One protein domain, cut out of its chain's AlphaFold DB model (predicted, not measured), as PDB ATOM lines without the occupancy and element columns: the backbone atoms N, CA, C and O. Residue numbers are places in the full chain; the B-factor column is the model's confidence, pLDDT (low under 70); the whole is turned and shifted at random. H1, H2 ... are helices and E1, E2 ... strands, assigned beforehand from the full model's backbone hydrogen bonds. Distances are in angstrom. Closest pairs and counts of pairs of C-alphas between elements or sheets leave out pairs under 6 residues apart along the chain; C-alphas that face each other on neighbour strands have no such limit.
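This is residues 22 to 174 of the 340 residues of an uncharacterized protein of Paramecium tetraurelia (UniProt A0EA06). The domain is a flat slab of helices in two layers laid crosswise: H1, H8 and H7 stand side by side in one layer, and H3, H4, H5 and H6 run along the slab in the other, H3 beside H4 and H6 beside H5. The small strand hairpin E1 and E2 sits at one end of the slab, and the short helix H2 lies toward the other end. The printed part has 153 residues with eight named helices and two named strands, in the order H1 H2 H3 H4 H5 H6 E1 E2 H7 H8, and its class is mostly helix; the sheet, in the order E1, E2, is antiparallel. It is compact, with a radius of gyration of the C-alphas of 14.6 A, and its C-alphas span 47 by 36 by 20 A, only just flat.

E1 is residues 125 to 128, 10.2 A from first to last C-alpha, and E2 is residues 132 to 135, 9.9 A; C-alpha 125 is at (100.078, -8.892, 187.460). H4 is residues 74 to 88, 21.3 A long, and H3 is residues 55 to 69, 21.5 A. H6, residues 103 to 120, is the longest helix by residues and measures 25.8 A. H5 is residues 90 to 96 and H2 is residues 46 to 50. H7 is residues 141 to 152, 16.7 A long. H1, residues 24 to 38, measures 21.5 A and begins with C-alpha 24 at (110.457, -39.058, 183.190). H8, residues 156 to 172, measures 24.3 A and ends with C-alpha 172 at (98.487, -13.024, 170.930).

E1 and E2 form a hairpin, antiparallel at 176 degrees between their directions; N 126 and O 134 are 3.0 A apart and N 134 and O 126 are 2.9 A apart, both within hydrogen-bond range. Residues 134 to 135 of E2 also pair antiparallel with residues 138 to 139. The closest C-alphas of H4 and E1 are those of Glu 74 and Phe 127, 5.6 A apart. H3 and H4 form a helical hairpin and touch at a shallow tilt of 16 degrees, opposite ways, closest at the C-alphas of Ala 65 and Gly 80, 4.0 A. H6 touches H4 with residues 116 to 120 alone, closest at Arg 120 and Arg 82, C-alphas 4.2 A apart. H5 and H6, another helical hairpin, touch at a shallow tilt of 29 degrees, closest at the C-alphas of Pro 92 and Ser 109, 4.6 A. H2 touches H5, closest at the C-alphas of Val 49 and Ser 94, 5.3 A. H8 touches H6 about perpendicular, at 89 degrees, with the C-alphas of Met 167 and Leu 115 closest at 5.8 A. H7 and H8, a helical hairpin, touch at a shallow tilt of 16 degrees, closest at the C-alphas of Ser 147 and Tyr 159, 4.8 A. H1 and H8 run the same way and touch at a shallow tilt of 34.8 degrees, only just short of steep; their closest C-alphas, of Ile 30 and Gly 160, are 4.1 A apart. H1 and H7 are apart. Every O i to N i+4 pair is within hydrogen-bond range in H1, H2, H4, H5, H6, H7 and H8, and 10 of 11 are in H3.

The two C-alphas farthest apart are those of Glu 100 and Asp 129, 47.7 A. The printed part, residues 22 to 174, has no cut and no long link; those from H1 to H2 and from H5 to H6 are short, and the others are tight. The mean pLDDT of the printed part is 92.6, and residues 172 to 174 are under 70.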
ATOM      1  N   THR A  22     112.190 -40.813 188.220       86.12
ATOM      2  CA  THR A  22     110.846 -41.189 188.677       86.12
ATOM      3  C   THR A  22     109.744 -40.428 187.964       86.12
ATOM      4  O   THR A  22     108.640 -40.949 187.908       86.12
ATOM      5  N   HIS A  23     110.055 -39.258 187.396       94.19
ATOM      6  CA  HIS A  23     109.089 -38.388 186.721       94.19
ATOM      7  C   HIS A  23     109.327 -38.244 185.210       94.19
ATOM      8  O   HIS A  23     108.886 -37.280 184.582       94.19
ATOM      9  N   GLN A  24     110.083 -39.167 184.602       95.00
ATOM     10  CA  GLN A  24     110.457 -39.058 183.190       95.00
ATOM     11  C   GLN A  24     109.242 -39.108 182.252       95.00
ATOM     12  O   GLN A  24     109.206 -38.387 181.257       95.00
ATOM     13  N   GLN A  25     108.254 -39.959 182.542       96.50
ATOM     14  CA  GLN A  25     107.079 -40.106 181.683       96.50
ATOM     15  C   GLN A  25     106.172 -38.874 181.775       96.50
ATOM     16  O   GLN A  25     105.706 -38.374 180.755       96.50
ATOM     17  N   GLU A  26     105.954 -38.368 182.981       98.06
ATOM     18  CA  GLU A  26     105.143 -37.194 183.272       98.06
ATOM     19  C   GLU A  26     105.757 -35.961 182.611       98.06
ATOM     20  O   GLU A  26     105.099 -35.311 181.805       98.06
ATOM     21  N   ALA A  27     107.048 -35.702 182.840       97.94
ATOM     22  CA  ALA A  27     107.761 -34.594 182.207       97.94
ATOM     23  C   ALA A  27     107.701 -34.663 180.668       97.94
ATOM     24  O   ALA A  27     107.517 -33.634 180.009       97.94
ATOM     25  N   TYR A  28     107.811 -35.866 180.089       98.00
ATOM     26  CA  TYR A  28     107.687 -36.065 178.643       98.00
ATOM     27  C   TYR A  28     106.293 -35.695 178.139       98.00
ATOM     28  O   TYR A  28     106.173 -34.968 177.155       98.00
ATOM     29  N   LEU A  29     105.239 -36.160 178.817       98.44
ATOM     30  CA  LEU A  29     103.856 -35.872 178.435       98.44
ATOM     31  C   LEU A  29     103.548 -34.375 178.518       98.44
ATOM     32  O   LEU A  29     102.952 -33.840 177.587       98.44
ATOM     33  N   ILE A  30     104.012 -33.686 179.565       98.62
ATOM     34  CA  ILE A  30     103.865 -32.227 179.689       98.62
ATOM     35  C   ILE A  30     104.563 -31.523 178.521       98.62
ATOM     36  O   ILE A  30     103.958 -30.689 177.852       98.62
ATOM     37  N   THR A  31     105.817 -31.889 178.237       98.06
ATOM     38  CA  THR A  31     106.599 -31.302 177.132       98.06
ATOM     39  C   THR A  31     105.906 -31.526 175.787       98.06
ATOM     40  O   THR A  31     105.740 -30.594 175.003       98.06
ATOM     41  N   LYS A  32     105.435 -32.753 175.536       97.69
ATOM     42  CA  LYS A  32     104.675 -33.099 174.332       97.69
ATOM     43  C   LYS A  32     103.405 -32.255 174.214       97.69
ATOM     44  O   LYS A  32     103.149 -31.713 173.145       97.69
ATOM     45  N   GLY A  33     102.639 -32.124 175.298       98.19
ATOM     46  CA  GLY A  33     101.415 -31.329 175.325       98.19
ATOM     47  C   GLY A  33     101.658 -29.860 174.975       98.19
ATOM     48  O   GLY A  33     100.922 -29.286 174.177       98.19
ATOM     49  N   ILE A  34     102.737 -29.273 175.494       97.88
ATOM     50  CA  ILE A  34     103.141 -27.908 175.134       97.88
ATOM     51  C   ILE A  34     103.408 -27.815 173.631       97.88
ATOM     52  O   ILE A  34     102.871 -26.937 172.962       97.88
ATOM     53  N   PHE A  35     104.184 -28.739 173.070       95.62
ATOM     54  CA  PHE A  35     104.503 -28.707 171.644       95.62
ATOM     55  C   PHE A  35     103.261 -28.931 170.766       95.62
ATOM     56  O   PHE A  35     103.151 -28.322 169.702       95.62
ATOM     57  N   ASP A  36     102.310 -29.757 171.219       95.19
ATOM     58  CA  ASP A  36     101.029 -29.966 170.540       95.19
ATOM     59  C   ASP A  36     100.230 -28.659 170.466       95.19
ATOM     60  O   ASP A  36      99.648 -28.365 169.424       95.19
ATOM     61  N   ALA A  37     100.225 -27.860 171.539       94.06
ATOM     62  CA  ALA A  37      99.549 -26.564 171.553       94.06
ATOM     63  C   ALA A  37     100.174 -25.575 170.556       94.06
ATOM     64  O   ALA A  37      99.447 -24.882 169.849       94.06
ATOM     65  N   PHE A  38     101.508 -25.545 170.457       90.88
ATOM     66  CA  PHE A  38     102.227 -24.699 169.494       90.88
ATOM     67  C   PHE A  38     102.202 -25.240 168.057       90.88
ATOM     68  O   PHE A  38     102.537 -24.513 167.126       90.88
ATOM     69  N   GLY A  39     101.822 -26.504 167.857       90.94
ATOM     70  CA  GLY A  39     101.775 -27.129 166.537       90.94
ATOM     71  C   GLY A  39     103.147 -27.329 165.882       90.94
ATOM     72  O   GLY A  39     103.206 -27.436 164.663       90.94
ATOM     73  N   VAL A  40     104.229 -27.409 166.666       90.38
ATOM     74  CA  VAL A  40     105.634 -27.431 166.183       90.38
ATOM     75  C   VAL A  40     106.202 -28.838 165.940       90.38
ATOM     76  O   VAL A  40     107.414 -29.051 165.890       90.38
ATOM     77  N   GLN A  41     105.328 -29.838 165.823       87.75
ATOM     78  CA  GLN A  41     105.725 -31.251 165.788       87.75
ATOM     79  C   GLN A  41     106.352 -31.698 164.468       87.75
ATOM     80  O   GLN A  41     106.917 -32.789 164.398       87.75
ATOM     81  N   ASN A  42     106.234 -30.890 163.414       86.19
ATOM     82  CA  ASN A  42     106.885 -31.173 162.137       86.19
ATOM     83  C   ASN A  42     108.279 -30.533 162.064       86.19
ATOM     84  O   ASN A  42     109.106 -30.951 161.257       86.19
ATOM     85  N   GLU A  43     108.520 -29.529 162.903       87.50
ATOM     86  CA  GLU A  43     109.712 -28.693 162.944       87.50
ATOM     87  C   GLU A  43     110.706 -29.169 164.012       87.50
ATOM     88  O   GLU A  43     111.909 -28.972 163.855       87.50
ATOM     89  N   LEU A  44     110.226 -29.816 165.084       89.25
ATOM     90  CA  LEU A  44     111.044 -30.277 166.207       89.25
ATOM     91  C   LEU A  44     110.829 -31.759 166.534       89.25
ATOM     92  O   LEU A  44     109.709 -32.223 166.746       89.25
ATOM     93  N   ASP A  45     111.932 -32.497 166.687       93.31
ATOM     94  CA  ASP A  45     111.904 -33.836 167.280       93.31
ATOM     95  C   ASP A  45     111.839 -33.721 168.809       93.31
ATOM     96  O   ASP A  45     112.850 -33.501 169.484       93.31
ATOM     97  N   ILE A  46     110.636 -33.905 169.361       93.56
ATOM     98  CA  ILE A  46     110.374 -33.847 170.808       93.56
ATOM     99  C   ILE A  46     111.328 -34.754 171.586       93.56
ATOM    100  O   ILE A  46     111.745 -34.396 172.682       93.56
ATOM    101  N   ASN A  47     111.702 -35.923 171.052       94.88
ATOM    102  CA  ASN A  47     112.571 -36.844 171.785       94.88
ATOM    103  C   ASN A  47     113.989 -36.288 171.919       94.88
ATOM    104  O   ASN A  47     114.626 -36.489 172.953       94.88
ATOM    105  N   GLN A  48     114.480 -35.582 170.898       94.50
ATOM    106  CA  GLN A  48     115.785 -34.926 170.955       94.50
ATOM    107  C   GLN A  48     115.771 -33.782 171.961       94.50
ATOM    108  O   GLN A  48     116.656 -33.737 172.815       94.50
ATOM    109  N   VAL A  49     114.743 -32.927 171.926       94.94
ATOM    110  CA  VAL A  49     114.597 -31.831 172.897       94.94
ATOM    111  C   VAL A  49     114.472 -32.397 174.311       94.94
ATOM    112  O   VAL A  49     115.256 -32.059 175.192       94.94
ATOM    113  N   PHE A  50     113.556 -33.341 174.522       96.50
ATOM    114  CA  PHE A  50     113.317 -33.942 175.832       96.50
ATOM    115  C   PHE A  50     114.539 -34.679 176.392       96.50
ATOM    116  O   PHE A  50     114.721 -34.719 177.604       96.50
ATOM    117  N   SER A  51     115.424 -35.219 175.544       95.25
ATOM    118  CA  SER A  51     116.656 -35.871 176.012       95.25
ATOM    119  C   SER A  51     117.627 -34.934 176.745       95.25
ATOM    120  O   SER A  51     118.582 -35.414 177.356       95.25
ATOM    121  N   LYS A  52     117.401 -33.618 176.661       96.25
ATOM    122  CA  LYS A  52     118.196 -32.572 177.311       96.25
ATOM    123  C   LYS A  52     117.508 -31.968 178.544       96.25
ATOM    124  O   LYS A  52     118.145 -31.196 179.252       96.25
ATOM    125  N   ILE A  53     116.255 -32.340 178.819       96.06
ATOM    126  CA  ILE A  53     115.483 -31.848 179.966       96.06
ATOM    127  C   ILE A  53     115.815 -32.673 181.216       96.06
ATOM    128  O   ILE A  53     115.757 -33.906 181.208       96.06
ATOM    129  N   GLU A  54     116.088 -31.990 182.328       96.75
ATOM    130  CA  GLU A  54     116.300 -32.603 183.641       96.75
ATOM    131  C   GLU A  54     114.940 -32.953 184.266       96.75
ATOM    132  O   GLU A  54     114.401 -32.230 185.106       96.75
ATOM    133  N   SER A  55     114.344 -34.069 183.829       96.00
ATOM    134  CA  SER A  55     112.924 -34.385 184.058       96.00
ATOM    135  C   SER A  55     112.463 -34.373 185.518       96.00
ATOM    136  O   SER A  55     111.345 -33.937 185.783       96.00
ATOM    137  N   ASN A  56     113.295 -34.809 186.470       95.75
ATOM    138  CA  ASN A  56     112.940 -34.732 187.893       95.75
ATOM    139  C   ASN A  56     112.838 -33.275 188.365       95.75
ATOM    140  O   ASN A  56     111.830 -32.899 188.949       95.75
ATOM    141  N   GLN A  57     113.837 -32.441 188.055       96.62
ATOM    142  CA  GLN A  57     113.814 -31.023 188.414       96.62
ATOM    143  C   GLN A  57     112.664 -30.295 187.707       96.62
ATOM    144  O   GLN A  57     111.961 -29.502 188.327       96.62
ATOM    145  N   TYR A  58     112.454 -30.582 186.420       97.56
ATOM    146  CA  TYR A  58     111.344 -30.046 185.634       97.56
ATOM    147  C   TYR A  58     109.987 -30.334 186.290       97.56
ATOM    148  O   TYR A  58     109.192 -29.421 186.508       97.56
ATOM    149  N   TYR A  59     109.746 -31.595 186.658       97.75
ATOM    150  CA  TYR A  59     108.505 -32.015 187.298       97.75
ATOM    151  C   TYR A  59     108.346 -31.442 188.713       97.75
ATOM    152  O   TYR A  59     107.275 -30.945 189.048       97.75
ATOM    153  N   GLU A  60     109.397 -31.468 189.537       97.69
ATOM    154  CA  GLU A  60     109.361 -30.954 190.913       97.69
ATOM    155  C   GLU A  60     109.050 -29.452 190.961       97.69
ATOM    156  O   GLU A  60     108.278 -29.012 191.812       97.69
ATOM    157  N   ILE A  61     109.595 -28.656 190.034       98.31
ATOM    158  CA  ILE A  61     109.281 -27.221 189.951       98.31
ATOM    159  C   ILE A  61     107.811 -27.013 189.557       98.31
ATOM    160  O   ILE A  61     107.138 -26.187 190.166       98.31
ATOM    161  N   LEU A  62     107.282 -27.777 188.594       98.19
ATOM    162  CA  LEU A  62     105.861 -27.696 188.227       98.19
ATOM    163  C   LEU A  62     104.946 -28.135 189.374       98.19
ATOM    164  O   LEU A  62     103.930 -27.498 189.624       98.19
ATOM    165  N   GLN A  63     105.327 -29.172 190.116       97.88
ATOM    166  CA  GLN A  63     104.585 -29.607 191.293       97.88
ATOM    167  C   GLN A  63     104.559 -28.523 192.375       97.88
ATOM    168  O   GLN A  63     103.510 -28.256 192.956       97.88
ATOM    169  N   ASN A  64     105.694 -27.872 192.634       97.62
ATOM    170  CA  ASN A  64     105.744 -26.756 193.575       97.62
ATOM    171  C   ASN A  64     104.883 -25.580 193.095       97.62
ATOM    172  O   ASN A  64     104.169 -24.989 193.903       97.62
ATOM    173  N   ALA A  65     104.887 -25.294 191.790       97.00
ATOM    174  CA  ALA A  65     104.027 -24.278 191.199       97.00
ATOM    175  C   ALA A  65     102.534 -24.570 191.402       97.00
ATOM    176  O   ALA A  65     101.777 -23.650 191.702       97.00
ATOM    177  N   VAL A  66     102.115 -25.830 191.254       96.50
ATOM    178  CA  VAL A  66     100.734 -26.269 191.510       96.50
ATOM    179  C   VAL A  66     100.383 -26.114 192.989       96.50
ATOM    180  O   VAL A  66      99.382 -25.484 193.306       96.50
ATOM    181  N   ASN A  67     101.243 -26.589 193.895       95.69
ATOM    182  CA  ASN A  67     101.002 -26.501 195.341       95.69
ATOM    183  C   ASN A  67     100.845 -25.050 195.832       95.69
ATOM    184  O   ASN A  67     100.085 -24.789 196.759       95.69
ATOM    185  N   LEU A  68     101.560 -24.098 195.225       93.19
ATOM    186  CA  LEU A  68     101.417 -22.677 195.549       93.19
ATOM    187  C   LEU A  68     100.048 -22.121 195.141       93.19
ATOM    188  O   LEU A  68      99.539 -21.211 195.791       93.19
ATOM    189  N   GLN A  69      99.419 -22.661 194.097       86.56
ATOM    190  CA  GLN A  69      98.110 -22.175 193.659       86.56
ATOM    191  C   GLN A  69      96.990 -22.529 194.653       86.56
ATOM    192  O   GLN A  69      96.010 -21.787 194.741       86.56
ATOM    193  N   ASP A  70      97.176 -23.560 195.481       86.75
ATOM    194  CA  ASP A  70      96.225 -23.954 196.533       86.75
ATOM    195  C   ASP A  70      96.109 -22.926 197.670       86.75
ATOM    196  O   ASP A  70      95.114 -22.902 198.400       86.75
ATOM    197  N   GLU A  71      97.110 -22.058 197.842       87.75
ATOM    198  CA  GLU A  71      97.109 -21.042 198.897       87.75
ATOM    199  C   GLU A  71      96.180 -19.859 198.577       87.75
ATOM    200  O   GLU A  71      95.762 -19.146 199.493       87.75
ATOM    201  N   LEU A  72      95.814 -19.672 197.299       87.25
ATOM    202  CA  LEU A  72      94.878 -18.646 196.819       87.25
ATOM    203  C   LEU A  72      95.214 -17.223 197.302       87.25
ATOM    204  O   LEU A  72      94.331 -16.407 197.570       87.25
ATOM    205  N   THR A  73      96.504 -16.912 197.420       92.75
ATOM    206  CA  THR A  73      96.988 -15.550 197.673       92.75
ATOM    207  C   THR A  73      97.640 -14.974 196.423       92.75
ATOM    208  O   THR A  73      98.222 -15.710 195.626       92.75
ATOM    209  N   GLU A  74      97.595 -13.650 196.266       93.50
ATOM    210  CA  GLU A  74      98.254 -12.957 195.150       93.50
ATOM    211  C   GLU A  74      99.735 -13.351 195.027       93.50
ATOM    212  O   GLU A  74     100.196 -13.687 193.940       93.50
ATOM    213  N   GLU A  75     100.458 -13.378 196.153       94.75
ATOM    214  CA  GLU A  75     101.875 -13.748 196.207       94.75
ATOM    215  C   GLU A  75     102.100 -15.201 195.774       94.75
ATOM    216  O   GLU A  75     102.957 -15.463 194.932       94.75
ATOM    217  N   SER A  76     101.296 -16.133 196.292       94.94
ATOM    218  CA  SER A  76     101.413 -17.556 195.962       94.94
ATOM    219  C   SER A  76     101.070 -17.856 194.499       94.94
ATOM    220  O   SER A  76     101.778 -18.618 193.848       94.94
ATOM    221  N   ILE A  77     100.044 -17.203 193.937       94.62
ATOM    222  CA  ILE A  77      99.658 -17.388 192.532       94.62
ATOM    223  C   ILE A  77     100.737 -16.804 191.621       94.62
ATOM    224  O   ILE A  77     101.141 -17.456 190.658       94.62
ATOM    225  N   LEU A  78     101.239 -15.606 191.936       95.38
ATOM    226  CA  LEU A  78     102.337 -14.997 191.192       95.38
ATOM    227  C   LEU A  78     103.578 -15.894 191.217       95.38
ATOM    228  O   LEU A  78     104.170 -16.143 190.172       95.38
ATOM    229  N   GLU A  79     103.964 -16.407 192.384       97.00
ATOM    230  CA  GLU A  79     105.117 -17.301 192.501       97.00
ATOM    231  C   GLU A  79     104.893 -18.637 191.778       97.00
ATOM    232  O   GLU A  79     105.801 -19.124 191.105       97.00
ATOM    233  N   GLY A  80     103.681 -19.198 191.815       96.81
ATOM    234  CA  GLY A  80     103.328 -20.390 191.043       96.81
ATOM    235  C   GLY A  80     103.497 -20.172 189.536       96.81
ATOM    236  O   GLY A  80     104.168 -20.951 188.859       96.81
ATOM    237  N   VAL A  81     102.983 -19.058 189.011       96.12
ATOM    238  CA  VAL A  81     103.180 -18.648 187.611       96.12
ATOM    239  C   VAL A  81     104.668 -18.507 187.274       96.12
ATOM    240  O   VAL A  81     105.118 -18.998 186.234       96.12
ATOM    241  N   ARG A  82     105.459 -17.883 188.156       97.06
ATOM    242  CA  ARG A  82     106.910 -17.756 187.956       97.06
ATOM    243  C   ARG A  82     107.590 -19.110 187.875       97.06
ATOM    244  O   ARG A  82     108.421 -19.313 186.992       97.06
ATOM    245  N   GLN A  83     107.231 -20.038 188.756       97.75
ATOM    246  CA  GLN A  83     107.801 -21.381 188.766       97.75
ATOM    247  C   GLN A  83     107.432 -22.180 187.517       97.75
ATOM    248  O   GLN A  83     108.299 -22.877 186.993       97.75
ATOM    249  N   ILE A  84     106.226 -22.007 186.961       97.81
ATOM    250  CA  ILE A  84     105.908 -22.526 185.621       97.81
ATOM    251  C   ILE A  84     106.914 -21.967 184.606       97.81
ATOM    252  O   ILE A  84     107.584 -22.734 183.918       97.81
ATOM    253  N   GLY A  85     107.106 -20.646 184.566       97.06
ATOM    254  CA  GLY A  85     108.078 -20.010 183.670       97.06
ATOM    255  C   GLY A  85     109.530 -20.483 183.857       97.06
ATOM    256  O   GLY A  85     110.293 -20.521 182.891       97.06
ATOM    257  N   VAL A  86     109.926 -20.855 185.079       97.62
ATOM    258  CA  VAL A  86     111.252 -21.424 185.388       97.62
ATOM    259  C   VAL A  86     111.360 -22.873 184.919       97.62
ATOM    260  O   VAL A  86     112.354 -23.226 184.291       97.62
ATOM    261  N   ALA A  87     110.361 -23.716 185.193       98.19
ATOM    262  CA  ALA A  87     110.370 -25.107 184.752       98.19
ATOM    263  C   ALA A  87     110.438 -25.195 183.225       98.19
ATOM    264  O   ALA A  87     111.296 -25.881 182.669       98.19
ATOM    265  N   LEU A  88     109.569 -24.441 182.552       98.00
ATOM    266  CA  LEU A  88     109.445 -24.467 181.102       98.00
ATOM    267  C   LEU A  88     110.662 -23.879 180.374       98.00
ATOM    268  O   LEU A  88     110.847 -24.201 179.205       98.00
ATOM    269  N   GLN A  89     111.527 -23.099 181.040       97.88
ATOM    270  CA  GLN A  89     112.765 -22.567 180.443       97.88
ATOM    271  C   GLN A  89     113.703 -23.677 179.952       97.88
ATOM    272  O   GLN A  89     114.439 -23.484 178.988       97.88
ATOM    273  N   GLN A  90     113.606 -24.877 180.529       98.06
ATOM    274  CA  GLN A  90     114.368 -26.029 180.056       98.06
ATOM    275  C   GLN A  90     114.040 -26.410 178.604       98.06
ATOM    276  O   GLN A  90     114.872 -27.036 177.956       98.06
ATOM    277  N   ILE A  91     112.862 -26.049 178.078       97.44
ATOM    278  CA  ILE A  91     112.473 -26.327 176.688       97.44
ATOM    279  C   ILE A  91     113.339 -25.532 175.698       97.44
ATOM    280  O   ILE A  91     114.052 -26.175 174.925       97.44
ATOM    281  N   PRO A  92     113.327 -24.181 175.684       96.94
ATOM    282  CA  PRO A  92     114.197 -23.424 174.789       96.94
ATOM    283  C   PRO A  92     115.681 -23.677 175.068       96.94
ATOM    284  O   PRO A  92     116.424 -23.854 174.111       96.94
ATOM    285  N   ASP A  93     116.107 -23.843 176.328       97.12
ATOM    286  CA  ASP A  93     117.498 -24.214 176.647       97.12
ATOM    287  C   ASP A  93     117.900 -25.544 175.975       97.12
ATOM    288  O   ASP A  93     119.009 -25.702 175.454       97.12
ATOM    289  N   SER A  94     116.977 -26.511 175.949       96.94
ATOM    290  CA  SER A  94     117.177 -27.800 175.287       96.94
ATOM    291  C   SER A  94     117.246 -27.659 173.768       96.94
ATOM    292  O   SER A  94     118.120 -28.277 173.157       96.94
ATOM    293  N   ILE A  95     116.380 -26.835 173.164       96.12
ATOM    294  CA  ILE A  95     116.412 -26.517 171.725       96.12
ATOM    295  C   ILE A  95     117.735 -25.826 171.363       96.12
ATOM    296  O   ILE A  95     118.385 -26.195 170.384       96.12
ATOM    297  N   ASP A  96     118.184 -24.882 172.188       95.69
ATOM    298  CA  ASP A  96     119.429 -24.142 171.983       95.69
ATOM    299  C   ASP A  96     120.670 -25.045 172.077       95.69
ATOM    300  O   ASP A  96     121.708 -24.757 171.482       95.69
ATOM    301  N   SER A  97     120.553 -26.173 172.780       95.50
ATOM    302  CA  SER A  97     121.620 -27.166 172.942       95.50
ATOM    303  C   SER A  97     121.683 -28.243 171.844       95.50
ATOM    304  O   SER A  97     122.539 -29.135 171.913       95.50
ATOM    305  N   LEU A  98     120.780 -28.208 170.854       93.75
ATOM    306  CA  LEU A  98     120.771 -29.167 169.745       93.75
ATOM    307  C   LEU A  98     122.016 -29.004 168.856       93.75
ATOM    308  O   LEU A  98     122.492 -27.897 168.615       93.75
ATOM    309  N   GLU A  99     122.548 -30.125 168.355       90.06
ATOM    310  CA  GLU A  99     123.769 -30.130 167.529       90.06
ATOM    311  C   GLU A  99     123.567 -29.442 166.171       90.06
ATOM    312  O   GLU A  99     124.473 -28.775 165.670       90.06
ATOM    313  N   GLU A 100     122.377 -29.590 165.589       87.81
ATOM    314  CA  GLU A 100     121.983 -28.959 164.334       87.81
ATOM    315  C   GLU A 100     120.777 -28.057 164.591       87.81
ATOM    316  O   GLU A 100     119.675 -28.534 164.862       87.81
ATOM    317  N   GLN A 101     120.990 -26.744 164.504       87.56
ATOM    318  CA  GLN A 101     119.910 -25.765 164.542       87.56
ATOM    319  C   GLN A 101     119.485 -25.399 163.124       87.56
ATOM    320  O   GLN A 101     120.319 -25.072 162.273       87.56
ATOM    321  N   THR A 102     118.179 -25.417 162.885       89.19
ATOM    322  CA  THR A 102     117.575 -24.804 161.705       89.19
ATOM    323  C   THR A 102     117.085 -23.399 162.042       89.19
ATOM    324  O   THR A 102     117.017 -22.987 163.202       89.19
ATOM    325  N   GLN A 103     116.717 -22.640 161.015       84.12
ATOM    326  CA  GLN A 103     116.109 -21.330 161.212       84.12
ATOM    327  C   GLN A 103     114.783 -21.445 161.983       84.12
ATOM    328  O   GLN A 103     114.498 -20.620 162.848       84.12
ATOM    329  N   GLU A 104     114.003 -22.494 161.716       85.25
ATOM    330  CA  GLU A 104     112.755 -22.791 162.415       85.25
ATOM    331  C   GLU A 104     112.997 -23.074 163.900       85.25
ATOM    332  O   GLU A 104     112.308 -22.498 164.740       85.25
ATOM    333  N   THR A 105     114.010 -23.878 164.255       90.06
ATOM    334  CA  THR A 105     114.311 -24.161 165.669       90.06
ATOM    335  C   THR A 105     114.750 -22.910 166.428       90.06
ATOM    336  O   THR A 105     114.359 -22.729 167.579       90.06
ATOM    337  N   ILE A 106     115.507 -22.016 165.778       87.44
ATOM    338  CA  ILE A 106     115.921 -20.729 166.366       87.44
ATOM    339  C   ILE A 106     114.702 -19.833 166.613       87.44
ATOM    340  O   ILE A 106     114.577 -19.246 167.688       87.44
ATOM    341  N   ILE A 107     113.784 -19.743 165.640       84.38
ATOM    342  CA  ILE A 107     112.533 -18.984 165.786       84.38
ATOM    343  C   ILE A 107     111.718 -19.538 166.956       84.38
ATOM    344  O   ILE A 107     111.299 -18.770 167.820       84.38
ATOM    345  N   ILE A 108     111.527 -20.858 167.013       88.94
ATOM    346  CA  ILE A 108     110.736 -21.499 168.067       88.94
ATOM    347  C   ILE A 108     111.365 -21.252 169.444       88.94
ATOM    348  O   ILE A 108     110.660 -20.825 170.356       88.94
ATOM    349  N   SER A 109     112.681 -21.444 169.592       92.69
ATOM    350  CA  SER A 109     113.390 -21.178 170.852       92.69
ATOM    351  C   SER A 109     113.207 -19.730 171.322       92.69
ATOM    352  O   SER A 109     112.834 -19.489 172.471       92.69
ATOM    353  N   LYS A 110     113.371 -18.749 170.423       87.81
ATOM    354  CA  LYS A 110     113.154 -17.332 170.756       87.81
ATOM    355  C   LYS A 110     111.710 -17.022 171.149       87.81
ATOM    356  O   LYS A 110     111.503 -16.284 172.109       87.81
ATOM    357  N   ILE A 111     110.723 -17.603 170.459       86.06
ATOM    358  CA  ILE A 111     109.309 -17.471 170.840       86.06
ATOM    359  C   ILE A 111     109.111 -17.997 172.265       86.06
ATOM    360  O   ILE A 111     108.602 -17.266 173.110       86.06
ATOM    361  N   PHE A 112     109.573 -19.214 172.570       91.69
ATOM    362  CA  PHE A 112     109.473 -19.763 173.925       91.69
ATOM    363  C   PHE A 112     110.156 -18.862 174.958       91.69
ATOM    364  O   PHE A 112     109.532 -18.510 175.954       91.69
ATOM    365  N   ASN A 113     111.394 -18.430 174.714       90.50
ATOM    366  CA  ASN A 113     112.122 -17.541 175.622       90.50
ATOM    367  C   ASN A 113     111.339 -16.257 175.934       90.50
ATOM    368  O   ASN A 113     111.210 -15.888 177.103       90.50
ATOM    369  N   ASN A 114     110.765 -15.616 174.912       84.38
ATOM    370  CA  ASN A 114     109.964 -14.409 175.084       84.38
ATOM    371  C   ASN A 114     108.709 -14.668 175.938       84.38
ATOM    372  O   ASN A 114     108.452 -13.933 176.892       84.38
ATOM    373  N   LEU A 115     107.960 -15.737 175.647       87.75
ATOM    374  CA  LEU A 115     106.719 -16.072 176.357       87.75
ATOM    375  C   LEU A 115     106.966 -16.468 177.810       87.75
ATOM    376  O   LEU A 115     106.250 -16.035 178.713       87.75
ATOM    377  N   LEU A 116     108.011 -17.248 178.059       92.69
ATOM    378  CA  LEU A 116     108.361 -17.685 179.405       92.69
ATOM    379  C   LEU A 116     108.868 -16.540 180.273       92.69
ATOM    380  O   LEU A 116     108.647 -16.526 181.485       92.69
ATOM    381  N   GLU A 117     109.494 -15.543 179.662       88.06
ATOM    382  CA  GLU A 117     109.905 -14.343 180.367       88.06
ATOM    383  C   GLU A 117     108.704 -13.509 180.842       88.06
ATOM    384  O   GLU A 117     108.769 -12.913 181.917       88.06
ATOM    385  N   GLN A 118     107.573 -13.546 180.128       88.44
ATOM    386  CA  GLN A 118     106.324 -12.943 180.607       88.44
ATOM    387  C   GLN A 118     105.759 -13.649 181.847       88.44
ATOM    388  O   GLN A 118     105.150 -12.995 182.690       88.44
ATOM    389  N   LEU A 119     105.977 -14.962 181.981       92.38
ATOM    390  CA  LEU A 119     105.564 -15.730 183.160       92.38
ATOM    391  C   LEU A 119     106.500 -15.492 184.353       92.38
ATOM    392  O   LEU A 119     106.044 -15.291 185.476       92.38
ATOM    393  N   ARG A 120     107.820 -15.481 184.128       94.31
ATOM    394  CA  ARG A 120     108.810 -15.257 185.198       94.31
ATOM    395  C   ARG A 120     108.801 -13.823 185.717       94.31
ATOM    396  O   ARG A 120     108.932 -13.591 186.920       94.31
ATOM    397  N   ASN A 121     108.655 -12.860 184.814       89.31
ATOM    398  CA  ASN A 121     108.764 -11.438 185.115       89.31
ATOM    399  C   ASN A 121     107.607 -10.659 184.466       89.31
ATOM    400  O   ASN A 121     107.837  -9.858 183.554       89.31
ATOM    401  N   PRO A 122     106.356 -10.875 184.925       89.00
ATOM    402  CA  PRO A 122     105.206 -10.168 184.378       89.00
ATOM    403  C   PRO A 122     105.339  -8.661 184.630       89.00
ATOM    404  O   PRO A 122     105.603  -8.232 185.755       89.00
ATOM    405  N   LEU A 123     105.131  -7.848 183.588       84.75
ATOM    406  CA  LEU A 123     105.124  -6.382 183.689       84.75
ATOM    407  C   LEU A 123     103.946  -5.900 184.531       84.75
ATOM    408  O   LEU A 123     104.048  -4.931 185.285       84.75
ATOM    409  N   ARG A 124     102.806  -6.572 184.367       86.19
ATOM    410  CA  ARG A 124     101.590  -6.335 185.135       86.19
ATOM    411  C   ARG A 124     101.043  -7.672 185.581       86.19
ATOM    412  O   ARG A 124     100.846  -8.568 184.764       86.19
ATOM    413  N   PHE A 125     100.767  -7.766 186.867       92.69
ATOM    414  CA  PHE A 125     100.078  -8.892 187.460       92.69
ATOM    415  C   PHE A 125      98.893  -8.348 188.241       92.69
ATOM    416  O   PHE A 125      99.036  -7.369 188.977       92.69
ATOM    417  N   HIS A 126      97.727  -8.944 188.040       91.75
ATOM    418  CA  HIS A 126      96.529  -8.627 188.802       91.75
ATOM    419  C   HIS A 126      95.864  -9.928 189.219       91.75
ATOM    420  O   HIS A 126      95.609 -10.800 188.385       91.75
ATOM    421  N   PHE A 127      95.593 -10.036 190.515       92.12
ATOM    422  CA  PHE A 127      94.857 -11.137 191.106       92.12
ATOM    423  C   PHE A 127      93.667 -10.583 191.880       92.12
ATOM    424  O   PHE A 127      93.844  -9.763 192.782       92.12
ATOM    425  N   GLN A 128      92.455 -11.025 191.543       89.12
ATOM    426  CA  GLN A 128      91.248 -10.578 192.232       89.12
ATOM    427  C   GLN A 128      90.334 -11.738 192.635       89.12
ATOM    428  O   GLN A 128      89.938 -12.569 191.815       89.12
ATOM    429  N   ASP A 129      89.965 -11.725 193.921       80.88
ATOM    430  CA  ASP A 129      88.899 -12.516 194.550       80.88
ATOM    431  C   ASP A 129      88.927 -14.028 194.246       80.88
ATOM    432  O   ASP A 129      87.891 -14.685 194.304       80.88
ATOM    433  N   ASN A 130      90.099 -14.597 193.943       70.69
ATOM    434  CA  ASN A 130      90.286 -16.004 193.554       70.69
ATOM    435  C   ASN A 130      89.570 -16.411 192.255       70.69
ATOM    436  O   ASN A 130      89.351 -17.597 192.019       70.69
ATOM    437  N   VAL A 131      89.179 -15.446 191.421       77.75
ATOM    438  CA  VAL A 131      88.480 -15.707 190.151       77.75
ATOM    439  C   VAL A 131      89.281 -15.206 188.961       77.75
ATOM    440  O   VAL A 131      89.136 -15.734 187.861       77.75
ATOM    441  N   GLU A 132      90.122 -14.195 189.172       91.69
ATOM    442  CA  GLU A 132      90.804 -13.509 188.090       91.69
ATOM    443  C   GLU A 132      92.319 -13.474 188.300       91.69
ATOM    444  O   GLU A 132      92.802 -12.881 189.260       91.69
ATOM    445  N   VAL A 133      93.049 -14.098 187.376       92.88
ATOM    446  CA  VAL A 133      94.497 -14.020 187.185       92.88
ATOM    447  C   VAL A 133      94.739 -13.355 185.835       92.88
ATOM    448  O   VAL A 133      94.419 -13.921 184.784       92.88
ATOM    449  N   VAL A 134      95.294 -12.147 185.860       91.94
ATOM    450  CA  VAL A 134      95.613 -11.370 184.662       91.94
ATOM    451  C   VAL A 134      97.111 -11.101 184.612       91.94
ATOM    452  O   VAL A 134      97.668 -10.477 185.516       91.94
ATOM    453  N   ILE A 135      97.755 -11.534 183.530       90.75
ATOM    454  CA  ILE A 135      99.173 -11.289 183.250       90.75
ATOM    455  C   ILE A 135      99.272 -10.397 182.026       90.75
ATOM    456  O   ILE A 135      98.738 -10.735 180.977       90.75
ATOM    457  N   ASN A 136      99.949  -9.257 182.153       86.00
ATOM    458  CA  ASN A 136     100.172  -8.308 181.058       86.00
ATOM    459  C   ASN A 136      98.879  -7.895 180.315       86.00
ATOM    460  O   ASN A 136      98.924  -7.543 179.147       86.00
ATOM    461  N   GLY A 137      97.726  -7.904 181.001       85.25
ATOM    462  CA  GLY A 137      96.412  -7.601 180.410       85.25
ATOM    463  C   GLY A 137      95.617  -8.827 179.944       85.25
ATOM    464  O   GLY A 137      94.422  -8.711 179.689       85.25
ATOM    465  N   VAL A 138      96.232 -10.010 179.932       88.19
ATOM    466  CA  VAL A 138      95.614 -11.271 179.510       88.19
ATOM    467  C   VAL A 138      95.015 -12.002 180.700       88.19
ATOM    468  O   VAL A 138      95.740 -12.441 181.592       88.19
ATOM    469  N   ASN A 139      93.693 -12.179 180.712       91.75
ATOM    470  CA  ASN A 139      93.024 -13.016 181.709       91.75
ATOM    471  C   ASN A 139      93.246 -14.503 181.385       91.75
ATOM    472  O   ASN A 139      92.653 -15.028 180.439       91.75
ATOM    473  N   ILE A 140      94.069 -15.178 182.189       93.38
ATOM    474  CA  ILE A 140      94.460 -16.590 182.028       93.38
ATOM    475  C   ILE A 140      93.821 -17.509 183.079       93.38
ATOM    476  O   ILE A 140      94.181 -18.675 183.200       93.38
ATOM    477  N   SER A 141      92.863 -16.992 183.849       92.69
ATOM    478  CA  SER A 141      92.268 -17.691 185.000       92.69
ATOM    479  C   SER A 141      91.652 -19.032 184.618       92.69
ATOM    480  O   SER A 141      91.839 -20.023 185.318       92.69
ATOM    481  N   GLN A 142      90.919 -19.064 183.501       92.12
ATOM    482  CA  GLN A 142      90.267 -20.283 183.033       92.12
ATOM    483  C   GLN A 142      91.289 -21.332 182.591       92.12
ATOM    484  O   GLN A 142      91.125 -22.503 182.917       92.12
ATOM    485  N   ASP A 143      92.343 -20.926 181.885       93.06
ATOM    486  CA  ASP A 143      93.355 -21.860 181.387       93.06
ATOM    487  C   ASP A 143      94.194 -22.428 182.532       93.06
ATOM    488  O   ASP A 143      94.425 -23.633 182.584       93.06
ATOM    489  N   LEU A 144      94.588 -21.579 183.491       92.31
ATOM    490  CA  LEU A 144      95.268 -22.031 184.703       92.31
ATOM    491  C   LEU A 144      94.376 -22.975 185.510       92.31
ATOM    492  O   LEU A 144      94.815 -24.069 185.854       92.31
ATOM    493  N   GLY A 145      93.113 -22.605 185.740       93.25
ATOM    494  CA  GLY A 145      92.158 -23.449 186.456       93.25
ATOM    495  C   GLY A 145      91.928 -24.805 185.782       93.25
ATOM    496  O   GLY A 145      91.915 -25.826 186.465       93.25
ATOM    497  N   ASN A 146      91.805 -24.840 184.452       95.19
ATOM    498  CA  ASN A 146      91.708 -26.092 183.697       95.19
ATOM    499  C   ASN A 146      92.984 -26.925 183.852       95.19
ATOM    500  O   ASN A 146      92.894 -28.103 184.188       95.19
ATOM    501  N   SER A 147      94.159 -26.302 183.718       96.56
ATOM    502  CA  SER A 147      95.437 -27.003 183.864       96.56
ATOM    503  C   SER A 147      95.558 -27.669 185.241       96.56
ATOM    504  O   SER A 147      95.920 -28.839 185.330       96.56
ATOM    505  N   LEU A 148      95.154 -26.993 186.320       95.12
ATOM    506  CA  LEU A 148      95.167 -27.571 187.666       95.12
ATOM    507  C   LEU A 148      94.306 -28.839 187.764       95.12
ATOM    508  O   LEU A 148      94.756 -29.841 188.317       95.12
ATOM    509  N   LEU A 149      93.111 -28.837 187.167       96.38
ATOM    510  CA  LEU A 149      92.239 -30.018 187.132       96.38
ATOM    511  C   LEU A 149      92.880 -31.187 186.368       96.38
ATOM    512  O   LEU A 149      92.733 -32.348 186.762       96.38
ATOM    513  N   GLU A 150      93.597 -30.896 185.284       98.12
ATOM    514  CA  GLU A 150      94.305 -31.907 184.495       98.12
ATOM    515  C   GLU A 150      95.522 -32.462 185.247       98.12
ATOM    516  O   GLU A 150      95.781 -33.665 185.182       98.12
ATOM    517  N   TRP A 151      96.224 -31.623 186.018       97.75
ATOM    518  CA  TRP A 151      97.293 -32.058 186.919       97.75
ATOM    519  C   TRP A 151      96.766 -32.998 188.010       97.75
ATOM    520  O   TRP A 151      97.291 -34.097 188.183       97.75
ATOM    521  N   GLU A 152      95.692 -32.611 188.707       96.62
ATOM    522  CA  GLU A 152      95.044 -33.435 189.740       96.62
ATOM    523  C   GLU A 152      94.537 -34.779 189.199       96.62
ATOM    524  O   GLU A 152      94.513 -35.782 189.915       96.62
ATOM    525  N   SER A 153      94.139 -34.804 187.926       97.88
ATOM    526  CA  SER A 153      93.650 -35.999 187.234       97.88
ATOM    527  C   SER A 153      94.769 -36.854 186.621       97.88
ATOM    528  O   SER A 153      94.467 -37.815 185.911       97.88
ATOM    529  N   GLU A 154      96.042 -36.512 186.859       97.75
ATOM    530  CA  GLU A 154      97.234 -37.145 186.266       97.75
ATOM    531  C   GLU A 154      97.237 -37.127 184.719       97.75
ATOM    532  O   GLU A 154      97.915 -37.921 184.059       97.75
ATOM    533  N   ASN A 155      96.497 -36.197 184.105       98.38
ATOM    534  CA  ASN A 155      96.446 -35.998 182.659       98.38
ATOM    535  C   ASN A 155      97.516 -34.994 182.211       98.38
ATOM    536  O   ASN A 155      97.243 -33.913 181.684       98.38
ATOM    537  N   TYR A 156      98.774 -35.375 182.413       98.44
ATOM    538  CA  TYR A 156      99.936 -34.508 182.208       98.44
ATOM    539  C   TYR A 156     100.094 -33.980 180.776       98.44
ATOM    540  O   TYR A 156     100.622 -32.890 180.567       98.44
ATOM    541  N   GLU A 157      99.625 -34.727 179.774       98.44
ATOM    542  CA  GLU A 157      99.660 -34.262 178.385       98.44
ATOM    543  C   GLU A 157      98.674 -33.113 178.150       98.44
ATOM    544  O   GLU A 157      99.009 -32.140 177.474       98.44
ATOM    545  N   GLN A 158      97.471 -33.191 178.729       98.38
ATOM    546  CA  GLN A 158      96.515 -32.091 178.651       98.38
ATOM    547  C   GLN A 158      96.953 -30.903 179.509       98.38
ATOM    548  O   GLN A 158      96.883 -29.779 179.023       98.38
ATOM    549  N   TYR A 159      97.513 -31.143 180.701       98.50
ATOM    550  CA  TYR A 159      98.161 -30.096 181.498       98.50
ATOM    551  C   TYR A 159      99.189 -29.312 180.667       98.50
ATOM    552  O   TYR A 159      99.152 -28.084 180.612       98.50
ATOM    553  N   GLY A 160     100.063 -30.023 179.944       98.31
ATOM    554  CA  GLY A 160     101.015 -29.408 179.019       98.31
ATOM    555  C   GLY A 160     100.345 -28.588 177.912       98.31
ATOM    556  O   GLY A 160     100.788 -27.476 177.624       98.31
ATOM    557  N   ARG A 161      99.258 -29.089 177.307       97.88
ATOM    558  CA  ARG A 161      98.493 -28.345 176.286       97.88
ATOM    559  C   ARG A 161      97.862 -27.066 176.832       97.88
ATOM    560  O   ARG A 161      97.874 -26.045 176.144       97.88
ATOM    561  N   ASP A 162      97.342 -27.103 178.051       97.75
ATOM    562  CA  ASP A 162      96.713 -25.946 178.687       97.75
ATOM    563  C   ASP A 162      97.763 -24.873 179.020       97.75
ATOM    564  O   ASP A 162      97.567 -23.702 178.696       97.75
ATOM    565  N   LEU A 163      98.939 -25.267 179.532       97.25
ATOM    566  CA  LEU A 163     100.079 -24.350 179.690       97.25
ATOM    567  C   LEU A 163     100.560 -23.779 178.347       97.25
ATOM    568  O   LEU A 163     100.871 -22.591 178.243       97.25
ATOM    569  N   GLY A 164     100.589 -24.608 177.301       95.75
ATOM    570  CA  GLY A 164     100.843 -24.176 175.928       95.75
ATOM    571  C   GLY A 164      99.864 -23.094 175.465       95.75
ATOM    572  O   GLY A 164     100.270 -22.073 174.914       95.75
ATOM    573  N   THR A 165      98.580 -23.281 175.770       93.00
ATOM    574  CA  THR A 165      97.511 -22.323 175.461       93.00
ATOM    575  C   THR A 165      97.687 -21.012 176.225       93.00
ATOM    576  O   THR A 165      97.570 -19.951 175.613       93.00
ATOM    577  N   VAL A 166      98.042 -21.054 177.517       93.62
ATOM    578  CA  VAL A 166      98.389 -19.851 178.299       93.62
ATOM    579  C   VAL A 166      99.492 -19.061 177.598       93.62
ATOM    580  O   VAL A 166      99.331 -17.865 177.362       93.62
ATOM    581  N   MET A 167     100.588 -19.723 177.215       92.12
ATOM    582  CA  MET A 167     101.701 -19.064 176.529       92.12
ATOM    583  C   MET A 167     101.275 -18.458 175.186       92.12
ATOM    584  O   MET A 167     101.617 -17.314 174.906       92.12
ATOM    585  N   ILE A 168     100.481 -19.165 174.376       86.81
ATOM    586  CA  ILE A 168      99.965 -18.631 173.104       86.81
ATOM    587  C   ILE A 168      99.058 -17.421 173.340       86.81
ATOM    588  O   ILE A 168      99.145 -16.440 172.612       86.81
ATOM    589  N   ARG A 169      98.208 -17.429 174.370       87.06
ATOM    590  CA  ARG A 169      97.364 -16.268 174.686       87.06
ATOM    591  C   ARG A 169      98.190 -15.061 175.130       87.06
ATOM    592  O   ARG A 169      97.893 -13.950 174.706       87.06
ATOM    593  N   LEU A 170      99.248 -15.280 175.913       84.88
ATOM    594  CA  LEU A 170     100.222 -14.233 176.250       84.88
ATOM    595  C   LEU A 170     100.972 -13.713 175.017       84.88
ATOM    596  O   LEU A 170     101.364 -12.551 174.989       84.88
ATOM    597  N   MET A 171     101.149 -14.551 173.993       78.69
ATOM    598  CA  MET A 171     101.715 -14.154 172.704       78.69
ATOM    599  C   MET A 171     100.756 -13.282 171.886       78.69
ATOM    600  O   MET A 171     101.181 -12.296 171.297       78.69
ATOM    601  N   LEU A 172      99.477 -13.661 171.809       69.94
ATOM    602  CA  LEU A 172      98.487 -13.024 170.930       69.94
ATOM    603  C   LEU A 172      98.055 -11.631 171.403       69.94
ATOM    604  O   LEU A 172      97.649 -10.807 170.592       69.94
ATOM    605  N   GLU A 173      98.160 -11.358 172.698       67.25
ATOM    606  CA  GLU A 173      97.859 -10.039 173.275       67.25
ATOM    607  C   GLU A 173      99.047  -9.069 173.180       67.25
ATOM    608  O   GLU A 173      98.949  -7.908 173.582       67.25
ATOM    609  N   LEU A 174     100.166  -9.503 172.590       64.12
ATOM    610  CA  LEU A 174     101.154  -8.586 172.035       64.12
ATOM    611  C   LEU A 174     100.486  -7.966 170.803       64.12
ATOM    612  O   LEU A 174     100.470  -8.594 169.746       64.12
TER     613      LEU A 174